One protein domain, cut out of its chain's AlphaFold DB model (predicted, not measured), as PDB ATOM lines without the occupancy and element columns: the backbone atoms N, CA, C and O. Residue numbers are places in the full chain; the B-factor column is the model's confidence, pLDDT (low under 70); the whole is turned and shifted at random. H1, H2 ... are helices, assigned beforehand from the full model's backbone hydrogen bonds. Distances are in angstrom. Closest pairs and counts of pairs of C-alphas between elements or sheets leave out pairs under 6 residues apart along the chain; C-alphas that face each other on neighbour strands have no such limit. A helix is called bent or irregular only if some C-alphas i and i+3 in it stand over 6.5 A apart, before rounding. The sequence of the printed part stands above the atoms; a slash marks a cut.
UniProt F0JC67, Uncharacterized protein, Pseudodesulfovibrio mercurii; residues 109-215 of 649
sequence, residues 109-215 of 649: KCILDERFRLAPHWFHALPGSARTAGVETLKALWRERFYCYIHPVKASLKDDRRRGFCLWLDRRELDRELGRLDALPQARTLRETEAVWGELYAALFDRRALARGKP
ATOM      1  N   LYS A 109     169.680 180.108 113.744       86.69
ATOM      2  CA  LYS A 109     171.060 180.533 114.029       86.69
ATOM      3  C   LYS A 109     171.926 180.792 112.797       86.69
ATOM      4  O   LYS A 109     173.119 181.025 112.973       86.69
ATOM      5  N   CYS A 110     171.358 180.827 111.587       88.38
ATOM      6  CA  CYS A 110     172.097 181.140 110.359       88.38
ATOM      7  C   CYS A 110     172.875 182.445 110.510       88.38
ATOM      8  O   CYS A 110     174.064 182.503 110.219       88.38
ATOM      9  N   ILE A 111     172.225 183.456 111.090       88.69
ATOM     10  CA  ILE A 111     172.814 184.778 111.277       88.69
ATOM     11  C   ILE A 111     173.985 184.809 112.273       88.69
ATOM     12  O   ILE A 111     174.802 185.725 112.247       88.69
ATOM     13  N   LEU A 112     174.105 183.806 113.147       88.00
ATOM     14  CA  LEU A 112     175.220 183.710 114.091       88.00
ATOM     15  C   LEU A 112     176.501 183.212 113.422       88.00
ATOM     16  O   LEU A 112     177.587 183.499 113.922       88.00
ATOM     17  N   ASP A 113     176.387 182.486 112.306       87.31
ATOM     18  CA  ASP A 113     177.545 182.018 111.552       87.31
ATOM     19  C   ASP A 113     178.135 183.192 110.762       87.31
ATOM     20  O   ASP A 113     177.475 183.836 109.947       87.31
ATOM     21  N   GLU A 114     179.392 183.516 111.029       86.19
ATOM     22  CA  GLU A 114     180.063 184.626 110.359       86.19
ATOM     23  C   GLU A 114     180.243 184.375 108.860       86.19
ATOM     24  O   GLU A 114     180.086 185.303 108.070       86.19
ATOM     25  N   ARG A 115     180.469 183.123 108.439       87.25
ATOM     26  CA  ARG A 115     180.587 182.798 107.009       87.25
ATOM     27  C   ARG A 115     179.276 183.089 106.299       87.25
ATOM     28  O   ARG A 115     179.287 183.641 105.211       87.25
ATOM     29  N   PHE A 116     178.141 182.814 106.936       89.81
ATOM     30  CA  PHE A 116     176.845 183.208 106.390       89.81
ATOM     31  C   PHE A 116     176.754 184.719 106.146       89.81
ATOM     32  O   PHE A 116     176.337 185.144 105.073       89.81
ATOM     33  N   ARG A 117     177.169 185.532 107.127       89.56
ATOM     34  CA  ARG A 117     177.127 187.003 107.042       89.56
ATOM     35  C   ARG A 117     178.139 187.583 106.046       89.56
ATOM     36  O   ARG A 117     177.885 188.615 105.430       89.56
ATOM     37  N   LEU A 118     179.290 186.937 105.871       88.69
ATOM     38  CA  LEU A 118     180.326 187.372 104.929       88.69
ATOM     39  C   LEU A 118     180.113 186.850 103.505       88.69
ATOM     40  O   LEU A 118     180.711 187.397 102.581       88.69
ATOM     41  N   ALA A 119     179.258 185.844 103.303       91.75
ATOM     42  CA  ALA A 119     179.042 185.202 102.007       91.75
ATOM     43  C   ALA A 119     178.693 186.176 100.865       91.75
ATOM     44  O   ALA A 119     179.343 186.077  99.821       91.75
ATOM     45  N   PRO A 120     177.759 187.142 101.026       92.25
ATOM     46  CA  PRO A 120     177.450 188.090  99.952       92.25
ATOM     47  C   PRO A 120     178.658 188.957  99.579       92.25
ATOM     48  O   PRO A 120     178.984 189.123  98.407       92.25
ATOM     49  N   HIS A 121     179.378 189.451 100.587       90.94
ATOM     50  CA  HIS A 121     180.540 190.317 100.412       90.94
ATOM     51  C   HIS A 121     181.712 189.586  99.753       90.94
ATOM     52  O   HIS A 121     182.349 190.124  98.845       90.94
ATOM     53  N   TRP A 122     181.973 188.353 100.194       92.69
ATOM     54  CA  TRP A 122     182.970 187.463  99.610       92.69
ATOM     55  C   TRP A 122     182.640 187.149  98.151       92.69
ATOM     56  O   TRP A 122     183.500 187.300  97.285       92.69
ATOM     57  N   PHE A 123     181.390 186.774  97.861       94.19
ATOM     58  CA  PHE A 123     180.968 186.457  96.502       94.19
ATOM     59  C   PHE A 123     181.097 187.671  95.576       94.19
ATOM     60  O   PHE A 123     181.591 187.543  94.455       94.19
ATOM     61  N   HIS A 124     180.708 188.859  96.051       92.88
ATOM     62  CA  HIS A 124     180.835 190.101  95.294       92.88
ATOM     63  C   HIS A 124     182.292 190.378  94.872       92.88
ATOM     64  O   HIS A 124     182.531 190.762  93.724       92.88
ATOM     65  N   ALA A 125     183.262 190.089  95.750       90.56
ATOM     66  CA  ALA A 125     184.694 190.235  95.474       90.56
ATOM     67  C   ALA A 125     185.277 189.189  94.508       90.56
ATOM     68  O   ALA A 125     186.415 189.355  94.060       90.56
ATOM     69  N   LEU A 126     184.557 188.107  94.190       90.88
ATOM     70  CA  LEU A 126     185.088 187.072  93.307       90.88
ATOM     71  C   LEU A 126     185.248 187.592  91.869       90.88
ATOM     72  O   LEU A 126     184.315 188.199  91.322       90.88
ATOM     73  N   PRO A 127     186.377 187.274  91.200       89.81
ATOM     74  CA  PRO A 127     186.515 187.533  89.775       89.81
ATOM     75  C   PRO A 127     185.459 186.737  89.002       89.81
ATOM     76  O   PRO A 127     185.100 185.623  89.389       89.81
ATOM     77  N   GLY A 128     184.986 187.280  87.876       87.81
ATOM     78  CA  GLY A 128     183.901 186.675  87.091       87.81
ATOM     79  C   GLY A 128     184.131 185.200  86.731       87.81
ATOM     80  O   GLY A 128     183.197 184.407  86.789       87.81
ATOM     81  N   SER A 129     185.381 184.806  86.462       88.12
ATOM     82  CA  SER A 129     185.770 183.419  86.167       88.12
ATOM     83  C   SER A 129     185.562 182.438  87.329       88.12
ATOM     84  O   SER A 129     185.424 181.243  87.086       88.12
ATOM     85  N   ALA A 130     185.519 182.918  88.575       91.38
ATOM     86  CA  ALA A 130     185.351 182.098  89.776       91.38
ATOM     87  C   ALA A 130     183.905 182.074  90.305       91.38
ATOM     88  O   ALA A 130     183.581 181.259  91.168       91.38
ATOM     89  N   ARG A 131     183.014 182.937  89.794       92.19
ATOM     90  CA  ARG A 131     181.654 183.104  90.335       92.19
ATOM     91  C   ARG A 131     180.788 181.851  90.213       92.19
ATOM     92  O   ARG A 131     180.057 181.545  91.147       92.19
ATOM     93  N   THR A 132     180.914 181.077  89.133       93.31
ATOM     94  CA  THR A 132     180.187 179.801  88.982       93.31
ATOM     95  C   THR A 132     180.572 178.793  90.069       93.31
ATOM     96  O   THR A 132     179.699 178.202  90.698       93.31
ATOM     97  N   ALA A 133     181.869 178.637  90.352       91.69
ATOM     98  CA  ALA A 133     182.334 177.781  91.448       91.69
ATOM     99  C   ALA A 133     181.922 178.339  92.825       91.69
ATOM    100  O   ALA A 133     181.597 177.582  93.743       91.69
ATOM    101  N   GLY A 134     181.880 179.669  92.954       92.81
ATOM    102  CA  GLY A 134     181.364 180.355  94.135       92.81
ATOM    103  C   GLY A 134     179.909 179.995  94.448       92.81
ATOM    104  O   GLY A 134     179.600 179.705  95.599       92.81
ATOM    105  N   VAL A 135     179.031 179.930  93.439       96.44
ATOM    106  CA  VAL A 135     177.619 179.537  93.623       96.44
ATOM    107  C   VAL A 135     177.519 178.129  94.207       96.44
ATOM    108  O   VAL A 135     176.823 177.925  95.201       96.44
ATOM    109  N   GLU A 136     178.257 177.170  93.650       94.75
ATOM    110  CA  GLU A 136     178.245 175.792  94.155       94.75
ATOM    111  C   GLU A 136     178.806 175.688  95.579       94.75
ATOM    112  O   GLU A 136     178.250 174.965  96.409       94.75
ATOM    113  N   THR A 137     179.824 176.489  95.908       93.50
ATOM    114  CA  THR A 137     180.355 176.604  97.279       93.50
ATOM    115  C   THR A 137     179.284 177.095  98.257       93.50
ATOM    116  O   THR A 137     179.125 176.538  99.344       93.50
ATOM    117  N   LEU A 138     178.503 178.109  97.876       94.06
ATOM    118  CA  LEU A 138     177.419 178.627  98.714       94.06
ATOM    119  C   LEU A 138     176.302 177.596  98.895       94.06
ATOM    120  O   LEU A 138     175.845 177.385 100.019       94.06
ATOM    121  N   LYS A 139     175.886 176.902  97.827       95.75
ATOM    122  CA  LYS A 139     174.887 175.824  97.925       95.75
ATOM    123  C   LYS A 139     175.356 174.702  98.857       95.75
ATOM    124  O   LYS A 139     174.557 174.198  99.648       95.75
ATOM    125  N   ALA A 140     176.634 174.322  98.794       91.81
ATOM    126  CA  ALA A 140     177.221 173.335  99.699       91.81
ATOM    127  C   ALA A 140     177.157 173.799 101.164       91.81
ATOM    128  O   ALA A 140     176.648 173.059 102.006       91.81
ATOM    129  N   LEU A 141     177.534 175.055 101.450       89.69
ATOM    130  CA  LEU A 141     177.437 175.637 102.794       89.69
ATOM    131  C   LEU A 141     176.019 175.500 103.373       89.69
ATOM    132  O   LEU A 141     175.861 175.064 104.512       89.69
ATOM    133  N   TRP A 142     174.980 175.816 102.597       92.38
ATOM    134  CA  TRP A 142     173.593 175.674 103.052       92.38
ATOM    135  C   TRP A 142     173.206 174.229 103.376       92.38
ATOM    136  O   TRP A 142     172.608 173.970 104.427       92.38
ATOM    137  N   ARG A 143     173.569 173.282 102.503       92.12
ATOM    138  CA  ARG A 143     173.273 171.852 102.684       92.12
ATOM    139  C   ARG A 143     173.977 171.262 103.898       92.12
ATOM    140  O   ARG A 143     173.372 170.499 104.641       92.12
ATOM    141  N   GLU A 144     175.244 171.597 104.090       87.69
ATOM    142  CA  GLU A 144     176.084 170.981 105.117       87.69
ATOM    143  C   GLU A 144     175.870 171.615 106.489       87.69
ATOM    144  O   GLU A 144     175.869 170.924 107.506       87.69
ATOM    145  N   ARG A 145     175.668 172.936 106.529       85.44
ATOM    146  CA  ARG A 145     175.658 173.696 107.781       85.44
ATOM    147  C   ARG A 145     174.265 173.932 108.343       85.44
ATOM    148  O   ARG A 145     174.098 173.936 109.561       85.44
ATOM    149  N   PHE A 146     173.282 174.167 107.475       89.25
ATOM    150  CA  PHE A 146     171.980 174.683 107.902       89.25
ATOM    151  C   PHE A 146     170.809 173.746 107.608       89.25
ATOM    152  O   PHE A 146     169.771 173.882 108.256       89.25
ATOM    153  N   TYR A 147     170.950 172.781 106.691       90.25
ATOM    154  CA  TYR A 147     169.850 171.868 106.370       90.25
ATOM    155  C   TYR A 147     169.448 170.993 107.558       90.25
ATOM    156  O   TYR A 147     168.322 171.103 108.028       90.25
ATOM    157  N   CYS A 148     170.334 170.124 108.048       85.12
ATOM    158  CA  CYS A 148     169.995 169.223 109.145       85.12
ATOM    159  C   CYS A 148     171.219 168.909 109.999       85.12
ATOM    160  O   CYS A 148     172.178 168.316 109.512       85.12
ATOM    161  N   TYR A 149     171.174 169.276 111.275       80.62
ATOM    162  CA  TYR A 149     172.225 168.969 112.245       80.62
ATOM    163  C   TYR A 149     171.626 168.506 113.576       80.62
ATOM    164  O   TYR A 149     170.480 168.818 113.900       80.62
ATOM    165  N   ILE A 150     172.394 167.736 114.347       71.12
ATOM    166  CA  ILE A 150     171.974 167.188 115.643       71.12
ATOM    167  C   ILE A 150     172.586 168.036 116.758       71.12
ATOM    168  O   ILE A 150     173.799 168.232 116.791       71.12
ATOM    169  N   HIS A 151     171.766 168.537 117.685       61.84
ATOM    170  CA  HIS A 151     172.269 169.309 118.820       61.84
ATOM    171  C   HIS A 151     172.806 168.377 119.932       61.84
ATOM    172  O   HIS A 151     172.034 167.584 120.474       61.84
ATOM    173  N   PRO A 152     174.085 168.490 120.346       52.59
ATOM    174  CA  PRO A 152     174.731 167.472 121.181       52.59
ATOM    175  C   PRO A 152     174.349 167.484 122.676       52.59
ATOM    176  O   PRO A 152     174.475 166.456 123.325       52.59
ATOM    177  N   VAL A 153     173.881 168.615 123.236       52.50
ATOM    178  CA  VAL A 153     173.814 168.816 124.714       52.50
ATOM    179  C   VAL A 153     172.414 169.167 125.266       52.50
ATOM    180  O   VAL A 153     172.219 169.267 126.470       52.50
ATOM    181  N   LYS A 154     171.398 169.363 124.415       47.94
ATOM    182  CA  LYS A 154     170.040 169.768 124.842       47.94
ATOM    183  C   LYS A 154     169.030 168.719 124.404       47.94
ATOM    184  O   LYS A 154     168.378 168.908 123.387       47.94
ATOM    185  N   ALA A 155     168.962 167.617 125.139       39.47
ATOM    186  CA  ALA A 155     168.001 166.554 124.886       39.47
ATOM    187  C   ALA A 155     167.204 166.264 126.160       39.47
ATOM    188  O   ALA A 155     167.787 166.007 127.212       39.47
ATOM    189  N   SER A 156     165.878 166.297 126.044       41.47
ATOM    190  CA  SER A 156     165.016 165.408 126.820       41.47
ATOM    191  C   SER A 156     164.773 164.146 125.986       41.47
ATOM    192  O   SER A 156     165.013 164.140 124.776       41.47
ATOM    193  N   LEU A 157     164.261 163.080 126.598       34.81
ATOM    194  CA  LEU A 157     163.966 161.803 125.926       34.81
ATOM    195  C   LEU A 157     162.902 161.912 124.810       34.81
ATOM    196  O   LEU A 157     162.692 160.957 124.072       34.81
ATOM    197  N   LYS A 158     162.256 163.080 124.677       38.72
ATOM    198  CA  LYS A 158     161.214 163.401 123.688       38.72
ATOM    199  C   LYS A 158     161.692 164.360 122.580       38.72
ATOM    200  O   LYS A 158     160.900 164.731 121.719       38.72
ATOM    201  N   ASP A 159     162.953 164.804 122.598       57.16
ATOM    202  CA  ASP A 159     163.501 165.738 121.604       57.16
ATOM    203  C   ASP A 159     164.203 164.973 120.472       57.16
ATOM    204  O   ASP A 159     165.207 164.300 120.694       57.16
ATOM    205  N   ASP A 160     163.708 165.133 119.241       59.75
ATOM    206  CA  ASP A 160     164.255 164.568 117.994       59.75
ATOM    207  C   ASP A 160     165.730 164.975 117.743       59.75
ATOM    208  O   ASP A 160     166.409 164.431 116.876       59.75
ATOM    209  N   ARG A 161     166.281 165.928 118.513       67.88
ATOM    210  CA  ARG A 161     167.650 166.495 118.444       67.88
ATOM    211  C   ARG A 161     168.018 167.139 117.106       67.88
ATOM    212  O   ARG A 161     168.952 167.943 117.075       67.88
ATOM    213  N   ARG A 162     167.297 166.831 116.026       77.00
ATOM    214  CA  ARG A 162     167.398 167.449 114.708       77.00
ATOM    215  C   ARG A 162     167.045 168.926 114.805       77.00
ATOM    216  O   ARG A 162     166.123 169.335 115.513       77.00
ATOM    217  N   ARG A 163     167.833 169.731 114.108       84.06
ATOM    218  CA  ARG A 163     167.725 171.183 113.972       84.06
ATOM    219  C   ARG A 163     168.062 171.555 112.532       84.06
ATOM    220  O   ARG A 163     168.716 170.784 111.834       84.06
ATOM    221  N   GLY A 164     167.656 172.752 112.123       87.56
ATOM    222  CA  GLY A 164     167.868 173.258 110.767       87.56
ATOM    223  C   GLY A 164     166.607 173.197 109.907       87.56
ATOM    224  O   GLY A 164     165.519 172.875 110.390       87.56
ATOM    225  N   PHE A 165     166.766 173.524 108.627       91.25
ATOM    226  CA  PHE A 165     165.672 173.605 107.655       91.25
ATOM    227  C   PHE A 165     164.936 172.273 107.423       91.25
ATOM    228  O   PHE A 165     163.771 172.289 107.038       91.25
ATOM    229  N   CYS A 166     165.550 171.127 107.738       89.06
ATOM    230  CA  CYS A 166     164.937 169.797 107.633       89.06
ATOM    231  C   CYS A 166     163.690 169.607 108.513       89.06
ATOM    232  O   CYS A 166     162.973 168.622 108.359       89.06
ATOM    233  N   LEU A 167     163.425 170.534 109.440       88.25
ATOM    234  CA  LEU A 167     162.221 170.534 110.268       88.25
ATOM    235  C   LEU A 167     160.954 170.966 109.500       88.25
ATOM    236  O   LEU A 167     159.849 170.761 110.003       88.25
ATOM    237  N   TRP A 168     161.083 171.588 108.321       90.44
ATOM    238  CA  TRP A 168     159.936 171.977 107.482       90.44
ATOM    239  C   TRP A 168     160.189 171.959 105.970       90.44
ATOM    240  O   TRP A 168     159.241 172.182 105.224       90.44
ATOM    241  N   LEU A 169     161.424 171.716 105.525       90.75
ATOM    242  CA  LEU A 169     161.779 171.525 104.121       90.75
ATOM    243  C   LEU A 169     162.294 170.112 103.909       90.75
ATOM    244  O   LEU A 169     163.183 169.659 104.637       90.75
ATOM    245  N   ASP A 170     161.809 169.447 102.866       91.31
ATOM    246  CA  ASP A 170     162.521 168.287 102.348       91.31
ATOM    247  C   ASP A 170     163.772 168.714 101.551       91.31
ATOM    248  O   ASP A 170     163.982 169.882 101.205       91.31
ATOM    249  N   ARG A 171     164.647 167.748 101.253       91.56
ATOM    250  CA  ARG A 171     165.918 168.026 100.571       91.56
ATOM    251  C   ARG A 171     165.723 168.568  99.152       91.56
ATOM    252  O   ARG A 171     166.512 169.400  98.716       91.56
ATOM    253  N   ARG A 172     164.682 168.125  98.441       93.38
ATOM    254  CA  ARG A 172     164.367 168.592  97.082       93.38
ATOM    255  C   ARG A 172     163.822 170.014  97.111       93.38
ATOM    256  O   ARG A 172     164.110 170.789  96.205       93.38
ATOM    257  N   GLU A 173     163.038 170.362  98.124       94.12
ATOM    258  CA  GLU A 173     162.547 171.720  98.340       94.12
ATOM    259  C   GLU A 173     163.682 172.677  98.680       94.12
ATOM    260  O   GLU A 173     163.760 173.738  98.063       94.12
ATOM    261  N   LEU A 174     164.597 172.278  99.574       94.88
ATOM    262  CA  LEU A 174     165.819 173.039  99.826       94.88
ATOM    263  C   LEU A 174     166.591 173.259  98.520       94.88
ATOM    264  O   LEU A 174     166.890 174.398  98.177       94.88
ATOM    265  N   ASP A 175     166.892 172.187  97.782       96.19
ATOM    266  CA  ASP A 175     167.668 172.272  96.540       96.19
ATOM    267  C   ASP A 175     166.993 173.163  95.486       96.19
ATOM    268  O   ASP A 175     167.680 173.882  94.760       96.19
ATOM    269  N   ARG A 176     165.656 173.169  95.435       96.62
ATOM    270  CA  ARG A 176     164.891 174.060  94.559       96.62
ATOM    271  C   ARG A 176     165.090 175.528  94.932       96.62
ATOM    272  O   ARG A 176     165.359 176.331  94.044       96.62
ATOM    273  N   GLU A 177     164.974 175.886  96.212       96.88
ATOM    274  CA  GLU A 177     165.181 177.277  96.637       96.88
ATOM    275  C   GLU A 177     166.649 177.699  96.488       96.88
ATOM    276  O   GLU A 177     166.919 178.813  96.043       96.88
ATOM    277  N   LEU A 178     167.606 176.794  96.741       97.56
ATOM    278  CA  LEU A 178     169.035 177.036  96.498       97.56
ATOM    279  C   LEU A 178     169.359 177.359  95.031       97.56
ATOM    280  O   LEU A 178     170.367 178.015  94.769       97.56
ATOM    281  N   GLY A 179     168.505 176.966  94.081       97.62
ATOM    282  CA  GLY A 179     168.603 177.373  92.675       97.62
ATOM    283  C   GLY A 179     168.532 178.891  92.461       97.62
ATOM    284  O   GLY A 179     169.048 179.395  91.472       97.62
ATOM    285  N   ARG A 180     167.988 179.669  93.409       97.31
ATOM    286  CA  ARG A 180     168.003 181.145  93.342       97.31
ATOM    287  C   ARG A 180     169.415 181.721  93.283       97.31
ATOM    288  O   ARG A 180     169.624 182.765  92.669       97.31
ATOM    289  N   LEU A 181     170.392 181.024  93.869       97.75
ATOM    290  CA  LEU A 181     171.796 181.435  93.831       97.75
ATOM    291  C   LEU A 181     172.379 181.417  92.410       97.75
ATOM    292  O   LEU A 181     173.394 182.065  92.177       97.75
ATOM    293  N   ASP A 182     171.724 180.767  91.445       97.50
ATOM    294  CA  ASP A 182     172.150 180.764  90.039       97.50
ATOM    295  C   ASP A 182     172.028 182.146  89.374       97.50
ATOM    296  O   ASP A 182     172.621 182.381  88.322       97.50
ATOM    297  N   ALA A 183     171.321 183.093  90.003       96.88
ATOM    298  CA  ALA A 183     171.280 184.490  89.576       96.88
ATOM    299  C   ALA A 183     172.542 185.285  89.970       96.88
ATOM    300  O   ALA A 183     172.861 186.292  89.334       96.88
ATOM    301  N   LEU A 184     173.289 184.834  90.985       96.81
ATOM    302  CA  LEU A 184     174.437 185.560  91.534       96.81
ATOM    303  C   LEU A 184     175.534 185.914  90.513       96.81
ATOM    304  O   LEU A 184     176.053 187.027  90.587       96.81
ATOM    305  N   PRO A 185     175.909 185.057  89.539       96.06
ATOM    306  CA  PRO A 185     176.944 185.406  88.567       96.06
ATOM    307  C   PRO A 185     176.626 186.668  87.753       96.06
ATOM    308  O   PRO A 185     177.556 187.337  87.301       96.06
ATOM    309  N   GLN A 186     175.339 187.005  87.601       93.81
ATOM    310  CA  GLN A 186     174.878 188.189  86.873       93.81
ATOM    311  C   GLN A 186     174.837 189.461  87.733       93.81
ATOM    312  O   GLN A 186     174.785 190.554  87.171       93.81
ATOM    313  N   ALA A 187     174.896 189.338  89.065       94.62
ATOM    314  CA  ALA A 187     174.892 190.474  89.983       94.62
ATOM    315  C   ALA A 187     176.192 191.286  89.850       94.62
ATOM    316  O   ALA A 187     177.298 190.769  90.013       94.62
ATOM    317  N   ARG A 188     176.081 192.574  89.544       91.56
ATOM    318  CA  ARG A 188     177.197 193.498  89.308       91.56
ATOM    319  C   ARG A 188     177.549 194.320  90.536       91.56
ATOM    320  O   ARG A 188     178.701 194.719  90.666       91.56
ATOM    321  N   THR A 189     176.592 194.543  91.429       91.88
ATOM    322  CA  THR A 189     176.779 195.319  92.664       91.88
ATOM    323  C   THR A 189     176.664 194.424  93.898       91.88
ATOM    324  O   THR A 189     176.103 193.321  93.832       91.88
ATOM    325  N   LEU A 190     177.188 194.877  95.044       91.69
ATOM    326  CA  LEU A 190     176.959 194.184  96.314       91.69
ATOM    327  C   LEU A 190     175.465 194.133  96.634       91.69
ATOM    328  O   LEU A 190     174.964 193.089  97.028       91.69
ATOM    329  N   ARG A 191     174.737 195.214  96.358       90.31
ATOM    330  CA  ARG A 191     173.291 195.283  96.567       90.31
ATOM    331  C   ARG A 191     172.517 194.208  95.799       90.31
ATOM    332  O   ARG A 191     171.632 193.570  96.360       90.31
ATOM    333  N   GLU A 192     172.844 193.977  94.528       93.25
ATOM    334  CA  GLU A 192     172.231 192.892  93.744       93.25
ATOM    335  C   GLU A 192     172.585 191.509  94.317       93.25
ATOM    336  O   GLU A 192     171.753 190.603  94.324       93.25
ATOM    337  N   THR A 193     173.800 191.360  94.848       94.88
ATOM    338  CA  THR A 193     174.263 190.130  95.511       94.88
ATOM    339  C   THR A 193     173.497 189.878  96.818       94.88
ATOM    340  O   THR A 193     173.002 188.774  97.044       94.88
ATOM    341  N   GLU A 194     173.352 190.907  97.658       93.44
ATOM    342  CA  GLU A 194     172.563 190.884  98.895       93.44
ATOM    343  C   GLU A 194     171.086 190.602  98.621       93.44
ATOM    344  O   GLU A 194     170.489 189.809  99.343       93.44
ATOM    345  N   ALA A 195     170.515 191.176  97.556       92.69
ATOM    346  CA  ALA A 195     169.132 190.924  97.167       92.69
ATOM    347  C   ALA A 195     168.904 189.443  96.837       92.69
ATOM    348  O   ALA A 195     168.017 188.821  97.413       92.69
ATOM    349  N   VAL A 196     169.736 188.829  95.985       95.81
ATOM    350  CA  VAL A 196     169.622 187.387  95.678       95.81
ATOM    351  C   VAL A 196     169.773 186.531  96.943       95.81
ATOM    352  O   VAL A 196     169.039 185.557  97.129       95.81
ATOM    353  N   TRP A 197     170.700 186.899  97.832       94.81
ATOM    354  CA  TRP A 197     170.912 186.209  99.105       94.81
ATOM    355  C   TRP A 197     169.710 186.320 100.052       94.81
ATOM    356  O   TRP A 197     169.289 185.327 100.650       94.81
ATOM    357  N   GLY A 198     169.136 187.514 100.173       93.19
ATOM    358  CA  GLY A 198     167.952 187.783 100.978       93.19
ATOM    359  C   GLY A 198     166.698 187.103 100.450       93.19
ATOM    360  O   GLY A 198     165.957 186.528 101.241       93.19
ATOM    361  N   GLU A 199     166.498 187.085  99.127       93.94
ATOM    362  CA  GLU A 199     165.397 186.354  98.487       93.94
ATOM    363  C   GLU A 199     165.488 184.849  98.752       93.94
ATOM    364  O   GLU A 199     164.472 184.210  99.016       93.94
ATOM    365  N   LEU A 200     166.694 184.264  98.724       95.38
ATOM    366  CA  LEU A 200     166.877 182.883  99.167       95.38
ATOM    367  C   LEU A 200     166.471 182.728 100.637       95.38
ATOM    368  O   LEU A 200     165.719 181.813 100.968       95.38
ATOM    369  N   TYR A 201     166.966 183.600 101.519       93.69
ATOM    370  CA  TYR A 201     166.707 183.476 102.951       93.69
ATOM    371  C   TYR A 201     165.214 183.593 103.289       93.69
ATOM    372  O   TYR A 201     164.706 182.767 104.046       93.69
ATOM    373  N   ALA A 202     164.505 184.550 102.680       93.56
ATOM    374  CA  ALA A 202     163.054 184.690 102.786       93.56
ATOM    375  C   ALA A 202     162.330 183.443 102.265       93.56
ATOM    376  O   ALA A 202     161.538 182.849 102.993       93.56
ATOM    377  N   ALA A 203     162.671 182.979 101.059       94.06
ATOM    378  CA  ALA A 203     161.984 181.859 100.423       94.06
ATOM    379  C   ALA A 203     162.056 180.561 101.243       94.06
ATOM    380  O   ALA A 203     161.097 179.786 101.274       94.06
ATOM    381  N   LEU A 204     163.165 180.323 101.953       94.38
ATOM    382  CA  LEU A 204     163.299 179.167 102.846       94.38
ATOM    383  C   LEU A 204     162.299 179.202 104.018       94.38
ATOM    384  O   LEU A 204     161.882 178.145 104.502       94.38
ATOM    385  N   PHE A 205     161.898 180.390 104.470       95.12
ATOM    386  CA  PHE A 205     160.897 180.588 105.521       95.12
ATOM    387  C   PHE A 205     159.473 180.721 104.975       95.12
ATOM    388  O   PHE A 205     158.547 180.193 105.591       95.12
ATOM    389  N   ASP A 206     159.291 181.308 103.792       94.50
ATOM    390  CA  ASP A 206     157.987 181.418 103.123       94.50
ATOM    391  C   ASP A 206     157.338 180.048 102.938       94.50
ATOM    392  O   ASP A 206     156.143 179.877 103.170       94.50
ATOM    393  N   ARG A 207     158.135 179.022 102.623       91.62
ATOM    394  CA  ARG A 207     157.676 177.628 102.562       91.62
ATOM    395  C   ARG A 207     156.966 177.171 103.836       91.62
ATOM    396  O   ARG A 207     155.968 176.457 103.751       91.62
ATOM    397  N   ARG A 208     157.444 177.594 105.013       92.38
ATOM    398  CA  ARG A 208     156.808 177.280 106.299       92.38
ATOM    399  C   ARG A 208     155.475 178.005 106.452       92.38
ATOM    400  O   ARG A 208     154.515 177.377 106.894       92.38
ATOM    401  N   ALA A 209     155.420 179.289 106.104       93.56
ATOM    402  CA  ALA A 209     154.190 180.080 106.154       93.56
ATOM    403  C   ALA A 209     153.124 179.510 105.206       93.56
ATOM    404  O   ALA A 209     152.020 179.180 105.644       93.56
ATOM    405  N   LEU A 210     153.506 179.244 103.952       92.62
ATOM    406  CA  LEU A 210     152.660 178.634 102.926       92.62
ATOM    407  C   LEU A 210     152.113 177.269 103.360       92.62
ATOM    408  O   LEU A 210     150.911 177.035 103.267       92.62
ATOM    409  N   ALA A 211     152.957 176.386 103.903       89.94
ATOM    410  CA  ALA A 211     152.526 175.073 104.396       89.94
ATOM    411  C   ALA A 211     151.551 175.157 105.586       89.94
ATOM    412  O   ALA A 211     150.816 174.209 105.860       89.94
ATOM    413  N   ARG A 212     151.547 176.281 106.312       92.38
ATOM    414  CA  ARG A 212     150.625 176.560 107.421       92.38
ATOM    415  C   ARG A 212     149.402 177.370 106.986       92.38
ATOM    416  O   ARG A 212     148.552 177.623 107.832       92.38
ATOM    417  N   GLY A 213     149.308 177.750 105.709       94.44
ATOM    418  CA  GLY A 213     148.233 178.589 105.182       94.44
ATOM    419  C   GLY A 213     148.248 180.013 105.738       94.44
ATOM    420  O   GLY A 213     147.195 180.636 105.808       94.44
ATOM    421  N   LYS A 214     149.414 180.505 106.170       94.38
ATOM    422  CA  LYS A 214     149.561 181.819 106.799       94.38
ATOM    423  C   LYS A 214     150.352 182.776 105.897       94.38
ATOM    424  O   LYS A 214     151.279 182.321 105.225       94.38
ATOM    425  N   PRO A 215     150.010 184.074 105.871       92.88
ATOM    426  CA  PRO A 215     150.654 185.064 105.009       92.88
ATOM    427  C   PRO A 215     152.067 185.460 105.455       92.88
ATOM    428  O   PRO A 215     152.839 185.932 104.624       92.88
TER     429      PRO A 215
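This is residues 109 to 215 of the 649 residues of an uncharacterized protein of Pseudodesulfovibrio mercurii (UniProt F0JC67). You are looking at an up-and-down bundle of four helices, each running against the one before it, with H3 between H2 and H4 and H1 at the fourth corner. The bundle is unevenly formed: H1 meets H4 only near the end where H4 begins, and H4 leads away from H1 at 45 degrees, while the long loop of residues 148 to 170 reaches past the helices with its part around residue 157. The printed part has 107 residues, with helices in the order H1, H2, H3, H4 and no named strand; its class is all helix. It is only just compact, close to loose, with a radius of gyration of the C-alphas of 15.3 A, and spans 50 by 33 by 21 A.

Start with the longest helix, H4, residues 190 to 211, which has a kink of 31 degrees near residue 205. It touches H3, residues 171 to 186, at a shallow tilt of 19 degrees, opposite ways; look at the closest C-alphas, those of Leu 184 and Thr 193, 6.1 A apart. H3 touches H2, residues 128 to 147, at a shallow tilt of 25 degrees, opposite ways, with the C-alphas of Arg 131 and Pro 185 closest at 5.5 A. H1, residues 114 to 125, touches H4 with residues 120 to 124 alone, at a steep tilt of 45 degrees, opposite ways; the C-alphas of His 124 and Leu 190 are closest, at 5.7 A. H1 and H2 only just touch, with 3 pairs of C-alphas within 8 A, at a shallow tilt of 14 degrees, opposite ways; the closest are Phe 123 and Gly 134, 6.6 A. H1 and H3 are near each other, and H2 and H4 are apart. The helical hairpins are H1 and H2, H2 and H3, and H3 and H4. O i to N i+4 pairs are within hydrogen-bond range in 6 of 8 in H1, 13 of 16 in H2, 16 of 18 in H4 and 5 of 12 in H3, where 10 of 13 O i to N i+3 pairs are.

Find C-alpha 190 at (176.959, 194.184, 96.314); from there H4 runs 32.1 A to C-alpha 211 at (152.526, 175.073, 104.396). H3 measures 26.0 A and H2 28.1 A. H1 begins at C-alpha 114, (180.063, 184.626, 110.359), and measures 16.6 A. H1, H2 and H3 are irregular: C-alphas 117 and 120 are 7.2 A apart, 129 and 132 are 7.2 A apart, and 182 and 185 are 6.8 A apart, the last only just.

The C-alphas farthest apart are those of Gly 128 and Leu 157, 50.2 A. The link from H2 to H3 is long, and in it residues 149 to 150 pair with 162 to 163, antiparallel. The links H1 to H2 and H3 to H4 are tight, and the printed part has no cut. Look for low confidence at residues 151 to 161, under 70, against a mean pLDDT of 87.5 for the printed part.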